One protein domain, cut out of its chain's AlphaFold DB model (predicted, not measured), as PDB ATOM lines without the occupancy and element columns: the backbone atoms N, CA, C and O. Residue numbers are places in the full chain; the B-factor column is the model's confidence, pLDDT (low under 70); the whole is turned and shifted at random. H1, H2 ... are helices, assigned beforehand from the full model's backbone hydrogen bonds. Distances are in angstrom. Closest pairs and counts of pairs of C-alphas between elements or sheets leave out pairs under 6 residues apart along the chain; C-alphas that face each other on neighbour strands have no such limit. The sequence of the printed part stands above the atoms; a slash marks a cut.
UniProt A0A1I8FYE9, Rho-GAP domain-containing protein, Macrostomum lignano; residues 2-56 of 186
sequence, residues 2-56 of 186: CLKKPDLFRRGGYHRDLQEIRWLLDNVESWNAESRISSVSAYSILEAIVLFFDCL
ATOM      1  N   CYS A   2     179.870 135.691 154.735       87.06
ATOM      2  CA  CYS A   2     180.420 136.805 155.527       87.06
ATOM      3  C   CYS A   2     181.741 136.455 156.232       87.06
ATOM      4  O   CYS A   2     182.578 137.332 156.403       87.06
ATOM      5  N   LEU A   3     181.948 135.174 156.556       90.44
ATOM      6  CA  LEU A   3     183.166 134.658 157.195       90.44
ATOM      7  C   LEU A   3     184.399 134.643 156.278       90.44
ATOM      8  O   LEU A   3     185.507 134.497 156.771       90.44
ATOM      9  N   LYS A   4     184.216 134.784 154.959       92.44
ATOM     10  CA  LYS A   4     185.292 134.768 153.950       92.44
ATOM     11  C   LYS A   4     185.714 136.175 153.509       92.44
ATOM     12  O   LYS A   4     186.479 136.313 152.567       92.44
ATOM     13  N   LYS A   5     185.125 137.227 154.091       93.38
ATOM     14  CA  LYS A   5     185.497 138.605 153.740       93.38
ATOM     15  C   LYS A   5     186.929 138.872 154.225       93.38
ATOM     16  O   LYS A   5     187.224 138.454 155.335       93.38
ATOM     17  N   PRO A   6     187.778 139.569 153.456       94.00
ATOM     18  CA  PRO A   6     189.135 139.904 153.885       94.00
ATOM     19  C   PRO A   6     189.123 140.847 155.091       94.00
ATOM     20  O   PRO A   6     188.122 141.530 155.335       94.00
ATOM     21  N   ASP A   7     190.241 140.912 155.812       94.50
ATOM     22  CA  ASP A   7     190.487 141.855 156.913       94.50
ATOM     23  C   ASP A   7     189.516 141.762 158.110       94.50
ATOM     24  O   ASP A   7     189.287 142.757 158.817       94.50
ATOM     25  N   LEU A   8     188.925 140.591 158.380       95.25
ATOM     26  CA  LEU A   8     188.110 140.425 159.593       95.25
ATOM     27  C   LEU A   8     188.969 140.687 160.840       95.25
ATOM     28  O   LEU A   8     190.109 140.240 160.922       95.25
ATOM     29  N   PHE A   9     188.423 141.440 161.802       95.31
ATOM     30  CA  PHE A   9     189.113 141.942 163.008       95.31
ATOM     31  C   PHE A   9     190.310 142.882 162.781       95.31
ATOM     32  O   PHE A   9     190.838 143.425 163.746       95.31
ATOM     33  N   ARG A  10     190.726 143.133 161.535       94.12
ATOM     34  CA  ARG A  10     191.771 144.125 161.209       94.12
ATOM     35  C   ARG A  10     191.183 145.482 160.845       94.12
ATOM     36  O   ARG A  10     191.845 146.509 160.978       94.12
ATOM     37  N   ARG A  11     189.931 145.484 160.390       93.38
ATOM     38  CA  ARG A  11     189.190 146.674 159.989       93.38
ATOM     39  C   ARG A  11     188.015 146.933 160.933       93.38
ATOM     40  O   ARG A  11     187.233 146.025 161.208       93.38
ATOM     41  N   GLY A  12     187.861 148.192 161.343       92.00
ATOM     42  CA  GLY A  12     186.676 148.671 162.053       92.00
ATOM     43  C   GLY A  12     185.413 148.652 161.184       92.00
ATOM     44  O   GLY A  12     185.450 148.773 159.954       92.00
ATOM     45  N   GLY A  13     184.283 148.493 161.846       93.50
ATOM     46  CA  GLY A  13     182.952 148.646 161.299       93.50
ATOM     47  C   GLY A  13     182.581 150.085 160.972       93.50
ATOM     48  O   GLY A  13     183.348 151.039 161.106       93.50
ATOM     49  N   TYR A  14     181.354 150.241 160.489       95.25
ATOM     50  CA  TYR A  14     180.798 151.547 160.171       95.25
ATOM     51  C   TYR A  14     180.057 152.107 161.384       95.25
ATOM     52  O   TYR A  14     179.221 151.430 161.970       95.25
ATOM     53  N   HIS A  15     180.276 153.380 161.717       94.12
ATOM     54  CA  HIS A  15     179.607 154.016 162.859       94.12
ATOM     55  C   HIS A  15     178.071 153.902 162.805       94.12
ATOM     56  O   HIS A  15     177.429 153.633 163.816       94.12
ATOM     57  N   ARG A  16     177.476 154.059 161.612       94.56
ATOM     58  CA  ARG A  16     176.031 153.874 161.397       94.56
ATOM     59  C   ARG A  16     175.584 152.461 161.779       94.56
ATOM     60  O   ARG A  16     174.582 152.311 162.465       94.56
ATOM     61  N   ASP A  17     176.332 151.454 161.346       95.88
ATOM     62  CA  ASP A  17     176.037 150.056 161.648       95.88
ATOM     63  C   ASP A  17     176.143 149.778 163.152       95.88
ATOM     64  O   ASP A  17     175.338 149.031 163.689       95.88
ATOM     65  N   LEU A  18     177.098 150.385 163.862       94.56
ATOM     66  CA  LEU A  18     177.212 150.217 165.316       94.56
ATOM     67  C   LEU A  18     176.013 150.822 166.061       94.56
ATOM     68  O   LEU A  18     175.497 150.214 166.999       94.56
ATOM     69  N   GLN A  19     175.538 151.995 165.626       92.12
ATOM     70  CA  GLN A  19     174.310 152.596 166.159       92.12
ATOM     71  C   GLN A  19     173.094 151.706 165.894       92.12
ATOM     72  O   GLN A  19     172.248 151.535 166.770       92.12
ATOM     73  N   GLU A  20     173.038 151.119 164.702       91.94
ATOM     74  CA  GLU A  20     171.994 150.190 164.289       91.94
ATOM     75  C   GLU A  20     171.982 148.923 165.148       91.94
ATOM     76  O   GLU A  20     170.941 148.550 165.682       91.94
ATOM     77  N   ILE A  21     173.143 148.286 165.330       93.00
ATOM     78  CA  ILE A  21     173.298 147.092 166.169       93.00
ATOM     79  C   ILE A  21     172.855 147.394 167.599       93.00
ATOM     80  O   ILE A  21     172.074 146.633 168.162       93.00
ATOM     81  N   ARG A  22     173.305 148.514 168.176       91.38
ATOM     82  CA  ARG A  22     172.894 148.920 169.524       91.38
ATOM     83  C   ARG A  22     171.381 149.083 169.618       91.38
ATOM     84  O   ARG A  22     170.766 148.517 170.511       91.38
ATOM     85  N   TRP A  23     170.784 149.800 168.667       89.62
ATOM     86  CA  TRP A  23     169.336 149.971 168.628       89.62
ATOM     87  C   TRP A  23     168.611 148.622 168.550       89.62
ATOM     88  O   TRP A  23     167.617 148.431 169.241       89.62
ATOM     89  N   LEU A  24     169.109 147.676 167.748       89.31
ATOM     90  CA  LEU A  24     168.522 146.339 167.622       89.31
ATOM     91  C   LEU A  24     168.619 145.531 168.921       89.31
ATOM     92  O   LEU A  24     167.650 144.874 169.285       89.31
ATOM     93  N   LEU A  25     169.751 145.599 169.625       86.62
ATOM     94  CA  LEU A  25     169.942 144.939 170.922       86.62
ATOM     95  C   LEU A  25     169.078 145.558 172.029       86.62
ATOM     96  O   LEU A  25     168.618 144.844 172.913       86.62
ATOM     97  N   ASP A  26     168.814 146.863 171.957       87.31
ATOM     98  CA  ASP A  26     167.931 147.556 172.899       87.31
ATOM     99  C   ASP A  26     166.434 147.313 172.580       87.31
ATOM    100  O   ASP A  26     165.578 147.513 173.437       87.31
ATOM    101  N   ASN A  27     166.101 146.883 171.351       84.19
ATOM    102  CA  ASN A  27     164.726 146.751 170.838       84.19
ATOM    103  C   ASN A  27     164.477 145.385 170.163       84.19
ATOM    104  O   ASN A  27     163.880 145.313 169.084       84.19
ATOM    105  N   VAL A  28     164.940 144.296 170.789       69.38
ATOM    106  CA  VAL A  28     164.955 142.931 170.213       69.38
ATOM    107  C   VAL A  28     163.571 142.439 169.755       69.38
ATOM    108  O   VAL A  28     163.481 141.661 168.809       69.38
ATOM    109  N   GLU A  29     162.484 142.933 170.351       71.00
ATOM    110  CA  GLU A  29     161.099 142.541 170.032       71.00
ATOM    111  C   GLU A  29     160.499 143.252 168.793       71.00
ATOM    112  O   GLU A  29     159.332 143.056 168.456       71.00
ATOM    113  N   SER A  30     161.269 144.088 168.085       69.50
ATOM    114  CA  SER A  30     160.776 144.840 166.919       69.50
ATOM    115  C   SER A  30     160.548 143.955 165.680       69.50
ATOM    116  O   SER A  30     161.425 143.192 165.274       69.50
ATOM    117  N   TRP A  31     159.416 144.164 164.986       58.84
ATOM    118  CA  TRP A  31     158.917 143.442 163.789       58.84
ATOM    119  C   TRP A  31     159.866 143.397 162.557       58.84
ATOM    120  O   TRP A  31     159.520 142.878 161.501       58.84
ATOM    121  N   ASN A  32     161.091 143.910 162.637       69.38
ATOM    122  CA  ASN A  32     162.022 143.973 161.505       69.38
ATOM    123  C   ASN A  32     163.491 143.699 161.859       69.38
ATOM    124  O   ASN A  32     164.363 143.949 161.021       69.38
ATOM    125  N   ALA A  33     163.781 143.185 163.058       72.25
ATOM    126  CA  ALA A  33     165.156 143.020 163.526       72.25
ATOM    127  C   ALA A  33     166.020 142.156 162.582       72.25
ATOM    128  O   ALA A  33     167.137 142.545 162.244       72.25
ATOM    129  N   GLU A  34     165.476 141.045 162.068       74.06
ATOM    130  CA  GLU A  34     166.178 140.151 161.131       74.06
ATOM    131  C   GLU A  34     166.537 140.830 159.797       74.06
ATOM    132  O   GLU A  34     167.649 140.691 159.285       74.06
ATOM    133  N   SER A  35     165.614 141.612 159.228       79.06
ATOM    134  CA  SER A  35     165.891 142.339 157.984       79.06
ATOM    135  C   SER A  35     166.950 143.414 158.206       79.06
ATOM    136  O   SER A  35     167.820 143.597 157.355       79.06
ATOM    137  N   ARG A  36     166.897 144.116 159.340       80.06
ATOM    138  CA  ARG A  36     167.837 145.194 159.656       80.06
ATOM    139  C   ARG A  36     169.237 144.647 159.920       80.06
ATOM    140  O   ARG A  36     170.182 145.121 159.294       80.06
ATOM    141  N   ILE A  37     169.373 143.577 160.710       83.62
ATOM    142  CA  ILE A  37     170.682 142.956 160.974       83.62
ATOM    143  C   ILE A  37     171.322 142.382 159.703       83.62
ATOM    144  O   ILE A  37     172.538 142.441 159.552       83.62
ATOM    145  N   SER A  38     170.529 141.901 158.736       83.94
ATOM    146  CA  SER A  38     171.064 141.396 157.459       83.94
ATOM    147  C   SER A  38     171.750 142.469 156.600       83.94
ATOM    148  O   SER A  38     172.591 142.141 155.762       83.94
ATOM    149  N   SER A  39     171.416 143.747 156.817       86.75
ATOM    150  CA  SER A  39     172.029 144.884 156.118       86.75
ATOM    151  C   SER A  39     173.340 145.357 156.757       86.75
ATOM    152  O   SER A  39     174.111 146.078 156.123       86.75
ATOM    153  N   VAL A  40     173.611 144.922 157.990       93.00
ATOM    154  CA  VAL A  40     174.793 145.297 158.765       93.00
ATOM    155  C   VAL A  40     176.022 144.557 158.238       93.00
ATOM    156  O   VAL A  40     176.008 143.353 157.970       93.00
ATOM    157  N   SER A  41     177.131 145.279 158.099       93.94
ATOM    158  CA  SER A  41     178.394 144.687 157.673       93.94
ATOM    159  C   SER A  41     178.970 143.732 158.723       93.94
ATOM    160  O   SER A  41     178.947 144.006 159.920       93.94
ATOM    161  N   ALA A  42     179.617 142.657 158.263       93.50
ATOM    162  CA  ALA A  42     180.351 141.734 159.129       93.50
ATOM    163  C   ALA A  42     181.410 142.451 159.990       93.50
ATOM    164  O   ALA A  42     181.529 142.138 161.165       93.50
ATOM    165  N   TYR A  43     182.118 143.448 159.441       96.00
ATOM    166  CA  TYR A  43     183.096 144.247 160.200       96.00
ATOM    167  C   TYR A  43     182.460 144.926 161.417       96.00
ATOM    168  O   TYR A  43     183.010 144.882 162.510       96.00
ATOM    169  N   SER A  44     181.264 145.488 161.233       96.62
ATOM    170  CA  SER A  44     180.511 146.167 162.285       96.62
ATOM    171  C   SER A  44     179.976 145.194 163.331       96.62
ATOM    172  O   SER A  44     180.013 145.507 164.513       96.62
ATOM    173  N   ILE A  45     179.539 143.998 162.923       94.56
ATOM    174  CA  ILE A  45     179.136 142.939 163.862       94.56
ATOM    175  C   ILE A  45     180.327 142.504 164.721       94.56
ATOM    176  O   ILE A  45     180.204 142.414 165.938       94.56
ATOM    177  N   LEU A  46     181.486 142.254 164.104       95.69
ATOM    178  CA  LEU A  46     182.686 141.829 164.826       95.69
ATOM    179  C   LEU A  46     183.183 142.903 165.797       95.69
ATOM    180  O   LEU A  46     183.495 142.588 166.942       95.69
ATOM    181  N   GLU A  47     183.217 144.164 165.368       96.81
ATOM    182  CA  GLU A  47     183.570 145.277 166.250       96.81
ATOM    183  C   GLU A  47     182.561 145.427 167.393       96.81
ATOM    184  O   GLU A  47     182.963 145.584 168.542       96.81
ATOM    185  N   ALA A  48     181.260 145.303 167.118       96.25
ATOM    186  CA  ALA A  48     180.236 145.355 168.156       96.25
ATOM    187  C   ALA A  48     180.400 144.241 169.202       96.25
ATOM    188  O   ALA A  48     180.166 144.493 170.379       96.25
ATOM    189  N   ILE A  49     180.847 143.040 168.812       96.00
ATOM    190  CA  ILE A  49     181.169 141.960 169.761       96.00
ATOM    191  C   ILE A  49     182.329 142.371 170.678       96.00
ATOM    192  O   ILE A  49     182.248 142.176 171.890       96.00
ATOM    193  N   VAL A  50     183.399 142.956 170.129       97.56
ATOM    194  CA  VAL A  50     184.540 143.434 170.931       97.56
ATOM    195  C   VAL A  50     184.093 144.537 171.894       97.56
ATOM    196  O   VAL A  50     184.376 144.460 173.089       97.56
ATOM    197  N   LEU A  51     183.329 145.516 171.398       96.38
ATOM    198  CA  LEU A  51     182.778 146.610 172.199       96.38
ATOM    199  C   LEU A  51     181.819 146.119 173.283       96.38
ATOM    200  O   LEU A  51     181.828 146.662 174.383       96.38
ATOM    201  N   PHE A  52     181.012 145.097 172.999       95.19
ATOM    202  CA  PHE A  52     180.115 144.491 173.978       95.19
ATOM    203  C   PHE A  52     180.897 143.997 175.195       95.19
ATOM    204  O   PHE A  52     180.582 144.398 176.313       95.19
ATOM    205  N   PHE A  53     181.959 143.210 174.985       97.25
ATOM    206  CA  PHE A  53     182.818 142.751 176.081       97.25
ATOM    207  C   PHE A  53     183.555 143.899 176.769       97.25
ATOM    208  O   PHE A  53     183.707 143.888 177.992       97.25
ATOM    209  N   ASP A  54     183.974 144.915 176.013       95.62
ATOM    210  CA  ASP A  54     184.638 146.076 176.598       95.62
ATOM    211  C   ASP A  54     183.693 146.953 177.440       95.62
ATOM    212  O   ASP A  54     184.121 147.634 178.368       95.62
ATOM    213  N   CYS A  55     182.391 146.905 177.183       94.44
ATOM    214  CA  CYS A  55     181.403 147.706 177.901       94.44
ATOM    215  C   CYS A  55     180.728 146.961 179.062       94.44
ATOM    216  O   CYS A  55     179.883 147.551 179.739       94.44
ATOM    217  N   LEU A  56     181.066 145.688 179.311       92.50
ATOM    218  CA  LEU A  56     180.504 144.951 180.443       92.50
ATOM    219  C   LEU A  56     180.912 145.596 181.781       92.50
ATOM    220  O   LEU A  56     182.069 145.999 181.931       92.50
TER     221      LEU A  56
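AT A GLANCE: This is residues 2 to 56 of the 186 residues of the protein "Rho-GAP domain-containing protein" of Macrostomum lignano (UniProt A0A1I8FYE9). A short helical hairpin, H1 and H2 side by side and nearly antiparallel, meets a third helix, H3, which stands steeply to H1 near the hairpin's open end. A long stretch with no named element, residues 2 to 14, loops past H3 on the side away from H2, and residues 26 to 31 stick out at the hairpin's closed end. The printed part has 55 residues with three named helices, in the order H1, H2, H3, and no named strand; the class is all helix. The whole is compact, with a radius of gyration of the C-alphas of 11.4 A, and spans 32 by 26 by 17 A.

IN THESE COORDINATES: Residues 2 to 14 come first, from C-alpha 2 at (180.420, 136.805, 155.527). H1, residues 15 to 26, begins with C-alpha 15 at (179.607, 154.016, 162.859) and is 16.7 A long from first to last C-alpha. H2 is residues 33 to 39, 10.3 A long. H3, residues 42 to 54, is 18.5 A long and ends with C-alpha 54 at (184.638, 146.076, 176.598).

HOW THE PARTS SIT: H1 and H2 form a helical hairpin and touch, at a shallow tilt of 16 degrees, opposite ways. Their closest C-alphas, those of Leu 24 and Ala 33, are 6.3 A apart, and H1 touches H2 with residues 20 to 24 alone. H3 touches H1 with residues 44 to 48 alone, at a steep tilt of 61 degrees, the same way; the closest C-alphas, those of Asp 17 and Ser 44, are 6.0 A apart. H2 and H3 are apart. In H1 and H3 every O i to N i+4 pair is within hydrogen-bond range; in H2, 2 of 3 are.

THE WHOLE: The two C-alphas farthest apart, those of Arg 10 and Trp 31, are 33.0 A apart. The printed part has no cut. The link from H1 to H2 is short and that from H2 to H3 is tight. Mean pLDDT of the printed part is 89.4; residue 28 and residues 30 to 32 are under 70.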